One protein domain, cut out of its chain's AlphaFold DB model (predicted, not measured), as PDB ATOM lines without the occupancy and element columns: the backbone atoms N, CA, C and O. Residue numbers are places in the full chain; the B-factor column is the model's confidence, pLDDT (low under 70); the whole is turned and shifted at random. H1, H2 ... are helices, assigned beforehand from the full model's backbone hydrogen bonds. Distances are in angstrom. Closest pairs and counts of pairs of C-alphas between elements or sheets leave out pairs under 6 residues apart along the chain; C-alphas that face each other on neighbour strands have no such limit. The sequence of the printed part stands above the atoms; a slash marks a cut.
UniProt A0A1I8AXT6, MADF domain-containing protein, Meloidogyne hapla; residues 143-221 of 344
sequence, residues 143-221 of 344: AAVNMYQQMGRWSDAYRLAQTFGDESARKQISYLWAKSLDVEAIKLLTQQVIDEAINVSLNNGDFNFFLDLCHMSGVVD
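AT A GLANCE: This is residues 143 to 221 of the 344 residues of the protein "MADF domain-containing protein" of Meloidogyne hapla (UniProt A0A1I8AXT6). Three helices, H1, H2 and H3, fold back on one another in two successive hairpins, and a second unit, the hairpin of H5 and H6, packs on H3 through H5, which crosses H3 nearly at a right angle. The short H4 sits in the turn between the two units. The printed part has 79 residues, with six named helices in the order H1 to H6 and no named strand, and its class is all helix. It is compact, with a radius of gyration of the C-alphas of 12.0 A, and elongated, spanning 38 by 23 by 19 A.

IN THESE COORDINATES: H1, residues 143 to 150, begins at C-alpha 143 (46.348, 19.674, -21.474). H2 holds residues 154 to 164 and is 15.2 A long. H3, the longest helix, holds residues 167 to 180 and measures 20.1 A. H4 is residues 183 to 186. H5, residues 191 to 203, measures 18.6 A. H6, residues 207 to 216, is 14.2 A long and ends at C-alpha 216 (37.424, 28.192, 7.605).

HOW THE PARTS SIT: H1 and H2 form a hairpin and touch, closest at the C-alphas of Val 145 and Ala 157, 4.6 A, with a shallow tilt of 20 degrees. H2 and H3, also a hairpin, touch at Ala 161 and Arg 170, C-alphas 5.0 A apart, at 3 degrees. H3 and H5 touch about perpendicular, at 85 degrees; the closest C-alphas, of Tyr 175 and Ala 197, are 4.0 A apart. H5 and H6, a hairpin, touch at a shallow tilt of 22 degrees, with the C-alphas of Ser 201 and Phe 210 closest at 5.4 A. Helix packing is mostly aligned: of the 4 pairs of helices that touch and have a tilt, 3 are at a shallow tilt. H4 is close to H3 but not clearly touching, the C-alphas of Ala 178 and Ile 186 being 5.9 A apart. H1 and H5 are apart. In H1, H2, H3, H5 and H6 every O i to N i+4 pair is within hydrogen-bond range; H4 is too short for one.

THE WHOLE: The C-alphas of Ala 143 and Asp 221, the two farthest apart, are 39.3 A from each other. The printed part has no cut, and its five links are tight. Mean pLDDT of the printed part is 74.0; residues 183 to 184, 186 to 187 and 194 to 221 are under 70.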
ATOM      1  N   ALA A 143      44.906  19.436 -21.458       89.81
ATOM      2  CA  ALA A 143      46.348  19.674 -21.474       89.81
ATOM      3  C   ALA A 143      46.706  21.098 -21.008       89.81
ATOM      4  O   ALA A 143      47.639  21.273 -20.217       89.81
ATOM      5  N   ALA A 144      45.929  22.107 -21.420       90.94
ATOM      6  CA  ALA A 144      46.109  23.485 -20.962       90.94
ATOM      7  C   ALA A 144      45.832  23.643 -19.453       90.94
ATOM      8  O   ALA A 144      46.604  24.293 -18.745       90.94
ATOM      9  N   VAL A 145      44.780  23.002 -18.933       91.88
ATOM     10  CA  VAL A 145      44.484  22.961 -17.489       91.88
ATOM     11  C   VAL A 145      45.639  22.325 -16.716       91.88
ATOM     12  O   VAL A 145      46.139  22.937 -15.773       91.88
ATOM     13  N   ASN A 146      46.119  21.155 -17.142       90.38
ATOM     14  CA  ASN A 146      47.226  20.447 -16.492       90.38
ATOM     15  C   ASN A 146      48.512  21.280 -16.466       90.38
ATOM     16  O   ASN A 146      49.212  21.325 -15.454       90.38
ATOM     17  N   MET A 147      48.807  21.991 -17.557       92.44
ATOM     18  CA  MET A 147      49.917  22.939 -17.606       92.44
ATOM     19  C   MET A 147      49.772  24.023 -16.528       92.44
ATOM     20  O   MET A 147      50.724  24.286 -15.790       92.44
ATOM     21  N   TYR A 148      48.596  24.645 -16.400       92.12
ATOM     22  CA  TYR A 148      48.374  25.682 -15.392       92.12
ATOM     23  C   TYR A 148      48.416  25.153 -13.957       92.12
ATOM     24  O   TYR A 148      48.951  25.840 -13.083       92.12
ATOM     25  N   GLN A 149      47.933  23.933 -13.716       89.94
ATOM     26  CA  GLN A 149      48.053  23.264 -12.417       89.94
ATOM     27  C   GLN A 149      49.518  23.084 -12.007       89.94
ATOM     28  O   GLN A 149      49.892  23.445 -10.894       89.94
ATOM     29  N   GLN A 150      50.366  22.588 -12.916       88.56
ATOM     30  CA  GLN A 150      51.798  22.387 -12.651       88.56
ATOM     31  C   GLN A 150      52.526  23.694 -12.321       88.56
ATOM     32  O   GLN A 150      53.512  23.685 -11.588       88.56
ATOM     33  N   MET A 151      52.037  24.822 -12.842       87.38
ATOM     34  CA  MET A 151      52.583  26.155 -12.573       87.38
ATOM     35  C   MET A 151      51.970  26.831 -11.336       87.38
ATOM     36  O   MET A 151      52.333  27.963 -11.023       87.38
ATOM     37  N   GLY A 152      51.006  26.194 -10.659       86.00
ATOM     38  CA  GLY A 152      50.263  26.792  -9.546       86.00
ATOM     39  C   GLY A 152      49.321  27.933  -9.959       86.00
ATOM     40  O   GLY A 152      48.835  28.680  -9.110       86.00
ATOM     41  N   ARG A 153      49.038  28.088 -11.259       89.19
ATOM     42  CA  ARG A 153      48.137  29.114 -11.816       89.19
ATOM     43  C   ARG A 153      46.692  28.621 -11.836       89.19
ATOM     44  O   ARG A 153      46.049  28.494 -12.877       89.19
ATOM     45  N   TRP A 154      46.170  28.338 -10.652       89.50
ATOM     46  CA  TRP A 154      44.864  27.705 -10.486       89.50
ATOM     47  C   TRP A 154      43.678  28.541 -10.972       89.50
ATOM     48  O   TRP A 154      42.690  27.975 -11.425       89.50
ATOM     49  N   SER A 155      43.781  29.872 -10.952       88.88
ATOM     50  CA  SER A 155      42.744  30.756 -11.495       88.88
ATOM     51  C   SER A 155      42.518  30.539 -12.993       88.88
ATOM     52  O   SER A 155      41.377  30.524 -13.454       88.88
ATOM     53  N   ASP A 156      43.597  30.338 -13.754       90.44
ATOM     54  CA  ASP A 156      43.529  30.093 -15.197       90.44
ATOM     55  C   ASP A 156      43.025  28.677 -15.491       90.44
ATOM     56  O   ASP A 156      42.162  28.494 -16.351       90.44
ATOM     57  N   ALA A 157      43.483  27.693 -14.713       90.06
ATOM     58  CA  ALA A 157      42.972  26.326 -14.765       90.06
ATOM     59  C   ALA A 157      41.456  26.271 -14.485       90.06
ATOM     60  O   ALA A 157      40.710  25.621 -15.218       90.06
ATOM     61  N   TYR A 158      40.984  26.993 -13.463       88.12
ATOM     62  CA  TYR A 158      39.566  27.071 -13.110       88.12
ATOM     63  C   TYR A 158      38.739  27.744 -14.210       88.12
ATOM     64  O   TYR A 158      37.686  27.227 -14.583       88.12
ATOM     65  N   ARG A 159      39.231  28.850 -14.790       93.12
ATOM     66  CA  ARG A 159      38.585  29.528 -15.929       93.12
ATOM     67  C   ARG A 159      38.387  28.578 -17.108       93.12
ATOM     68  O   ARG A 159      37.299  28.539 -17.685       93.12
ATOM     69  N   LEU A 160      39.424  27.825 -17.474       90.44
ATOM     70  CA  LEU A 160      39.353  26.870 -18.579       90.44
ATOM     71  C   LEU A 160      38.360  25.744 -18.287       90.44
ATOM     72  O   LEU A 160      37.496  25.474 -19.120       90.44
ATOM     73  N   ALA A 161      38.410  25.158 -17.089       89.25
ATOM     74  CA  ALA A 161      37.472  24.115 -16.678       89.25
ATOM     75  C   ALA A 161      36.018  24.614 -16.616       89.25
ATOM     76  O   ALA A 161      35.105  23.872 -16.953       89.25
ATOM     77  N   GLN A 162      35.784  25.872 -16.235       88.31
ATOM     78  CA  GLN A 162      34.447  26.470 -16.237       88.31
ATOM     79  C   GLN A 162      33.921  26.754 -17.652       88.31
ATOM     80  O   GLN A 162      32.714  26.691 -17.872       88.31
ATOM     81  N   THR A 163      34.806  27.106 -18.589       90.88
ATOM     82  CA  THR A 163      34.420  27.511 -19.951       90.88
ATOM     83  C   THR A 163      34.242  26.311 -20.882       90.88
ATOM     84  O   THR A 163      33.313  26.298 -21.685       90.88
ATOM     85  N   PHE A 164      35.133  25.322 -20.783       88.81
ATOM     86  CA  PHE A 164      35.219  24.194 -21.719       88.81
ATOM     87  C   PHE A 164      34.986  22.830 -21.062       88.81
ATOM     88  O   PHE A 164      34.657  21.870 -21.755       88.81
ATOM     89  N   GLY A 165      35.169  22.736 -19.743       84.88
ATOM     90  CA  GLY A 165      34.954  21.510 -18.985       84.88
ATOM     91  C   GLY A 165      33.507  21.323 -18.537       84.88
ATOM     92  O   GLY A 165      32.648  22.194 -18.688       84.88
ATOM     93  N   ASP A 166      33.244  20.154 -17.962       82.38
ATOM     94  CA  ASP A 166      31.986  19.852 -17.298       82.38
ATOM     95  C   ASP A 166      32.003  20.301 -15.824       82.38
ATOM     96  O   ASP A 166      33.015  20.731 -15.260       82.38
ATOM     97  N   GLU A 167      30.845  20.211 -15.167       76.06
ATOM     98  CA  GLU A 167      30.717  20.601 -13.760       76.06
ATOM     99  C   GLU A 167      31.620  19.758 -12.841       76.06
ATOM    100  O   GLU A 167      32.114  20.257 -11.828       76.06
ATOM    101  N   SER A 168      31.867  18.497 -13.212       73.94
ATOM    102  CA  SER A 168      32.755  17.585 -12.489       73.94
ATOM    103  C   SER A 168      34.208  18.064 -12.534       73.94
ATOM    104  O   SER A 168      34.828  18.242 -11.483       73.94
ATOM    105  N   ALA A 169      34.729  18.371 -13.728       78.88
ATOM    106  CA  ALA A 169      36.071  18.908 -13.905       78.88
ATOM    107  C   ALA A 169      36.245  20.211 -13.124       78.88
ATOM    108  O   ALA A 169      37.200  20.339 -12.362       78.88
ATOM    109  N   ARG A 170      35.291  21.149 -13.220       83.31
ATOM    110  CA  ARG A 170      35.345  22.413 -12.468       83.31
ATOM    111  C   ARG A 170      35.465  22.181 -10.959       83.31
ATOM    112  O   ARG A 170      36.368  22.731 -10.331       83.31
ATOM    113  N   LYS A 171      34.597  21.338 -10.388       76.75
ATOM    114  CA  LYS A 171      34.612  20.992  -8.957       76.75
ATOM    115  C   LYS A 171      35.933  20.340  -8.542       76.75
ATOM    116  O   LYS A 171      36.477  20.666  -7.488       76.75
ATOM    117  N   GLN A 172      36.477  19.460  -9.380       76.75
ATOM    118  CA  GLN A 172      37.761  18.813  -9.127       76.75
ATOM    119  C   GLN A 172      38.918  19.823  -9.123       76.75
ATOM    120  O   GLN A 172      39.780  19.757  -8.247       76.75
ATOM    121  N   ILE A 173      38.928  20.789 -10.050       85.88
ATOM    122  CA  ILE A 173      39.921  21.874 -10.049       85.88
ATOM    123  C   ILE A 173      39.778  22.748  -8.800       85.88
ATOM    124  O   ILE A 173      40.798  23.078  -8.202       85.88
ATOM    125  N   SER A 174      38.556  23.067  -8.359       79.81
ATOM    126  CA  SER A 174      38.315  23.802  -7.105       79.81
ATOM    127  C   SER A 174      38.922  23.098  -5.892       79.81
ATOM    128  O   SER A 174      39.608  23.722  -5.085       79.81
ATOM    129  N   TYR A 175      38.717  21.784  -5.790       76.56
ATOM    130  CA  TYR A 175      39.295  20.960  -4.731       76.56
ATOM    131  C   TYR A 175      40.825  20.939  -4.768       76.56
ATOM    132  O   TYR A 175      41.467  21.180  -3.746       76.56
ATOM    133  N   LEU A 176      41.419  20.693  -5.938       83.81
ATOM    134  CA  LEU A 176      42.876  20.662  -6.091       83.81
ATOM    135  C   LEU A 176      43.509  22.035  -5.834       83.81
ATOM    136  O   LEU A 176      44.564  22.110  -5.207       83.81
ATOM    137  N   TRP A 177      42.837  23.110  -6.248       86.75
ATOM    138  CA  TRP A 177      43.249  24.473  -5.944       86.75
ATOM    139  C   TRP A 177      43.273  24.695  -4.436       86.75
ATOM    140  O   TRP A 177      44.324  25.035  -3.899       86.75
ATOM    141  N   ALA A 178      42.168  24.426  -3.738       82.50
ATOM    142  CA  ALA A 178      42.106  24.585  -2.291       82.50
ATOM    143  C   ALA A 178      43.176  23.734  -1.578       82.50
ATOM    144  O   ALA A 178      43.823  24.218  -0.658       82.50
ATOM    145  N   LYS A 179      43.413  22.498  -2.035       82.31
ATOM    146  CA  LYS A 179      44.397  21.579  -1.440       82.31
ATOM    147  C   LYS A 179      45.851  22.002  -1.658       82.31
ATOM    148  O   LYS A 179      46.727  21.628  -0.886       82.31
ATOM    149  N   SER A 180      46.119  22.751  -2.723       83.88
ATOM    150  CA  SER A 180      47.458  23.271  -3.024       83.88
ATOM    151  C   SER A 180      47.851  24.495  -2.191       83.88
ATOM    152  O   SER A 180      49.010  24.904  -2.223       83.88
ATOM    153  N   LEU A 181      46.888  25.102  -1.493       83.50
ATOM    154  CA  LEU A 181      47.064  26.323  -0.721       83.50
ATOM    155  C   LEU A 181      47.240  26.024   0.769       83.50
ATOM    156  O   LEU A 181      46.792  24.995   1.272       83.50
ATOM    157  N   ASP A 182      47.876  26.956   1.476       78.06
ATOM    158  CA  ASP A 182      47.855  26.968   2.932       78.06
ATOM    159  C   ASP A 182      46.509  27.488   3.459       78.06
ATOM    160  O   ASP A 182      45.696  28.088   2.746       78.06
ATOM    161  N   VAL A 183      46.264  27.226   4.740       66.19
ATOM    162  CA  VAL A 183      45.006  27.541   5.426       66.19
ATOM    163  C   VAL A 183      44.663  29.033   5.286       66.19
ATOM    164  O   VAL A 183      43.513  29.407   5.054       66.19
ATOM    165  N   GLU A 184      45.662  29.908   5.354       67.19
ATOM    166  CA  GLU A 184      45.514  31.349   5.192       67.19
ATOM    167  C   GLU A 184      45.166  31.771   3.756       67.19
ATOM    168  O   GLU A 184      44.309  32.644   3.587       67.19
ATOM    169  N   ALA A 185      45.755  31.162   2.722       71.31
ATOM    170  CA  ALA A 185      45.447  31.490   1.330       71.31
ATOM    171  C   ALA A 185      44.084  30.955   0.873       71.31
ATOM    172  O   ALA A 185      43.451  31.574   0.015       71.31
ATOM    173  N   ILE A 186      43.571  29.876   1.476       69.38
ATOM    174  CA  ILE A 186      42.217  29.366   1.193       69.38
ATOM    175  C   ILE A 186      41.145  30.425   1.503       69.38
ATOM    176  O   ILE A 186      40.163  30.534   0.772       69.38
ATOM    177  N   LYS A 187      41.348  31.276   2.522       68.38
ATOM    178  CA  LYS A 187      40.421  32.380   2.857       68.38
ATOM    179  C   LYS A 187      40.278  33.421   1.747       68.38
ATOM    180  O   LYS A 187      39.319  34.187   1.756       68.38
ATOM    181  N   LEU A 188      41.245  33.491   0.834       72.19
ATOM    182  CA  LEU A 188      41.232  34.420  -0.295       72.19
ATOM    183  C   LEU A 188      40.487  33.848  -1.509       72.19
ATOM    184  O   LEU A 188      40.273  34.571  -2.485       72.19
ATOM    185  N   LEU A 189      40.087  32.572  -1.468       78.69
ATOM    186  CA  LEU A 189      39.277  31.956  -2.511       78.69
ATOM    187  C   LEU A 189      37.832  32.459  -2.462       78.69
ATOM    188  O   LEU A 189      37.308  32.867  -1.429       78.69
ATOM    189  N   THR A 190      37.162  32.406  -3.613       77.62
ATOM    190  CA  THR A 190      35.727  32.706  -3.678       77.62
ATOM    191  C   THR A 190      34.916  31.626  -2.961       77.62
ATOM    192  O   THR A 190      35.260  30.445  -3.034       77.62
ATOM    193  N   GLN A 191      33.807  32.014  -2.323       70.56
ATOM    194  CA  GLN A 191      32.930  31.087  -1.593       70.56
ATOM    195  C   GLN A 191      32.499  29.891  -2.454       70.56
ATOM    196  O   GLN A 191      32.488  28.762  -1.982       70.56
ATOM    197  N   GLN A 192      32.243  30.121  -3.744       71.81
ATOM    198  CA  GLN A 192      31.876  29.068  -4.686       71.81
ATOM    199  C   GLN A 192      32.956  27.980  -4.815       71.81
ATOM    200  O   GLN A 192      32.632  26.796  -4.820       71.81
ATOM    201  N   VAL A 193      34.234  28.362  -4.903       73.75
ATOM    202  CA  VAL A 193      35.353  27.407  -4.993       73.75
ATOM    203  C   VAL A 193      35.477  26.607  -3.695       73.75
ATOM    204  O   VAL A 193      35.722  25.403  -3.738       73.75
ATOM    205  N   ILE A 194      35.251  27.250  -2.547       69.12
ATOM    206  CA  ILE A 194      35.292  26.601  -1.231       69.12
ATOM    207  C   ILE A 194      34.144  25.593  -1.086       69.12
ATOM    208  O   ILE A 194      34.388  24.447  -0.717       69.12
ATOM    209  N   ASP A 195      32.913  25.972  -1.440       66.25
ATOM    210  CA  ASP A 195      31.746  25.085  -1.382       66.25
ATOM    211  C   ASP A 195      31.924  23.867  -2.305       66.25
ATOM    212  O   ASP A 195      31.625  22.731  -1.932       66.25
ATOM    213  N   GLU A 196      32.457  24.076  -3.511       67.50
ATOM    214  CA  GLU A 196      32.786  22.995  -4.444       67.50
ATOM    215  C   GLU A 196      33.883  22.071  -3.896       67.50
ATOM    216  O   GLU A 196      33.740  20.849  -3.979       67.50
ATOM    217  N   ALA A 197      34.930  22.633  -3.285       66.69
ATOM    218  CA  ALA A 197      36.007  21.870  -2.663       66.69
ATOM    219  C   ALA A 197      35.505  21.022  -1.486       66.69
ATOM    220  O   ALA A 197      35.813  19.837  -1.429       66.69
ATOM    221  N   ILE A 198      34.658  21.575  -0.607       61.38
ATOM    222  CA  ILE A 198      34.007  20.844   0.498       61.38
ATOM    223  C   ILE A 198      33.256  19.617  -0.038       61.38
ATOM    224  O   ILE A 198      33.327  18.526   0.533       61.38
ATOM    225  N   ASN A 199      32.551  19.782  -1.157       58.56
ATOM    226  CA  ASN A 199      31.759  18.715  -1.758       58.56
ATOM    227  C   ASN A 199      32.623  17.581  -2.302       58.56
ATOM    228  O   ASN A 199      32.312  16.410  -2.085       58.56
ATOM    229  N   VAL A 200      33.710  17.925  -2.983       57.44
ATOM    230  CA  VAL A 200      34.636  16.946  -3.557       57.44
ATOM    231  C   VAL A 200      35.469  16.259  -2.474       57.44
ATOM    232  O   VAL A 200      35.623  15.043  -2.539       57.44
ATOM    233  N   SER A 201      35.932  16.975  -1.444       56.69
ATOM    234  CA  SER A 201      36.645  16.378  -0.301       56.69
ATOM    235  C   SER A 201      35.811  15.297   0.383       56.69
ATOM    236  O   SER A 201      36.320  14.218   0.677       56.69
ATOM    237  N   LEU A 202      34.511  15.550   0.572       50.66
ATOM    238  CA  LEU A 202      33.586  14.578   1.154       50.66
ATOM    239  C   LEU A 202      33.396  13.349   0.252       50.66
ATOM    240  O   LEU A 202      33.425  12.225   0.745       50.66
ATOM    241  N   ASN A 203      33.232  13.554  -1.059       52.22
ATOM    242  CA  ASN A 203      33.088  12.460  -2.025       52.22
ATOM    243  C   ASN A 203      34.358  11.601  -2.126       52.22
ATOM    244  O   ASN A 203      34.267  10.389  -2.292       52.22
ATOM    245  N   ASN A 204      35.530  12.223  -1.988       53.62
ATOM    246  CA  ASN A 204      36.829  11.553  -2.038       53.62
ATOM    247  C   ASN A 204      37.233  10.915  -0.695       53.62
ATOM    248  O   ASN A 204      38.270  10.258  -0.623       53.62
ATOM    249  N   GLY A 205      36.457  11.125   0.375       49.84
ATOM    250  CA  GLY A 205      36.784  10.648   1.722       49.84
ATOM    251  C   GLY A 205      37.969  11.371   2.381       49.84
ATOM    252  O   GLY A 205      38.556  10.839   3.323       49.84
ATOM    253  N   ASP A 206      38.333  12.570   1.910       56.53
ATOM    254  CA  ASP A 206      39.377  13.417   2.511       56.53
ATOM    255  C   ASP A 206      38.792  14.240   3.673       56.53
ATOM    256  O   ASP A 206      38.562  15.449   3.575       56.53
ATOM    257  N   PHE A 207      38.468  13.543   4.769       53.91
ATOM    258  CA  PHE A 207      37.736  14.107   5.908       53.91
ATOM    259  C   PHE A 207      38.517  15.182   6.670       53.91
ATOM    260  O   PHE A 207      37.913  16.167   7.087       53.91
ATOM    261  N   ASN A 208      39.839  15.040   6.799       60.41
ATOM    262  CA  ASN A 208      40.684  16.041   7.455       60.41
ATOM    263  C   ASN A 208      40.618  17.378   6.710       60.41
ATOM    264  O   ASN A 208      40.270  18.401   7.292       60.41
ATOM    265  N   PHE A 209      40.838  17.348   5.395       64.56
ATOM    266  CA  PHE A 209      40.786  18.558   4.583       64.56
ATOM    267  C   PHE A 209      39.366  19.138   4.495       64.56
ATOM    268  O   PHE A 209      39.171  20.351   4.517       64.56
ATOM    269  N   PHE A 210      38.344  18.280   4.448       59.78
ATOM    270  CA  PHE A 210      36.946  18.698   4.545       59.78
ATOM    271  C   PHE A 210      36.641  19.466   5.847       59.78
ATOM    272  O   PHE A 210      35.977  20.505   5.794       59.78
ATOM    273  N   LEU A 211      37.119  18.980   6.998       58.84
ATOM    274  CA  LEU A 211      36.934  19.641   8.295       58.84
ATOM    275  C   LEU A 211      37.626  21.001   8.326       58.84
ATOM    276  O   LEU A 211      36.991  21.995   8.679       58.84
ATOM    277  N   ASP A 212      38.874  21.058   7.862       67.38
ATOM    278  CA  ASP A 212      39.631  22.304   7.761       67.38
ATOM    279  C   ASP A 212      38.871  23.345   6.922       67.38
ATOM    280  O   ASP A 212      38.699  24.488   7.348       67.38
ATOM    281  N   LEU A 213      38.303  22.955   5.775       65.00
ATOM    282  CA  LEU A 213      37.486  23.851   4.946       65.00
ATOM    283  C   LEU A 213      36.184  24.306   5.636       65.00
ATOM    284  O   LEU A 213      35.779  25.466   5.490       65.00
ATOM    285  N   CYS A 214      35.522  23.434   6.402       62.41
ATOM    286  CA  CYS A 214      34.301  23.780   7.145       62.41
ATOM    287  C   CYS A 214      34.578  24.786   8.271       62.41
ATOM    288  O   CYS A 214      33.815  25.736   8.459       62.41
ATOM    289  N   HIS A 215      35.694  24.620   8.988       62.22
ATOM    290  CA  HIS A 215      36.111  25.544  10.048       62.22
ATOM    291  C   HIS A 215      36.396  26.941   9.476       62.22
ATOM    292  O   HIS A 215      36.102  27.962  10.098       62.22
ATOM    293  N   MET A 216      36.937  26.981   8.259       63.31
ATOM    294  CA  MET A 216      37.424  28.192   7.605       63.31
ATOM    295  C   MET A 216      36.338  28.981   6.874       63.31
ATOM    296  O   MET A 216      36.349  30.210   6.915       63.31
ATOM    297  N   SER A 217      35.380  28.293   6.254       59.75
ATOM    298  CA  SER A 217      34.211  28.903   5.599       59.75
ATOM    299  C   SER A 217      33.176  29.456   6.586       59.75
ATOM    300  O   SER A 217      32.207  30.092   6.174       59.75
ATOM    301  N   GLY A 218      33.347  29.219   7.892       52.47
ATOM    302  CA  GLY A 218      32.371  29.614   8.907       52.47
ATOM    303  C   GLY A 218      31.098  28.763   8.890       52.47
ATOM    304  O   GLY A 218      30.155  29.074   9.621       52.47
ATOM    305  N   VAL A 219      31.069  27.667   8.115       49.66
ATOM    306  CA  VAL A 219      30.015  26.641   8.144       49.66
ATOM    307  C   VAL A 219      30.219  25.782   9.397       49.66
ATOM    308  O   VAL A 219      30.582  24.610   9.361       49.66
ATOM    309  N   VAL A 220      30.024  26.409  10.557       42.22
ATOM    310  CA  VAL A 220      30.201  25.806  11.878       42.22
ATOM    311  C   VAL A 220      28.845  25.352  12.397       42.22
ATOM    312  O   VAL A 220      28.209  25.993  13.239       42.22
ATOM    313  N   ASP A 221      28.404  24.186  11.944       40.88
ATOM    314  CA  ASP A 221      27.434  23.432  12.724       40.88
ATOM    315  C   ASP A 221      28.212  22.690  13.823       40.88
ATOM    316  O   ASP A 221      28.651  21.556  13.663       40.88
TER     317      ASP A 221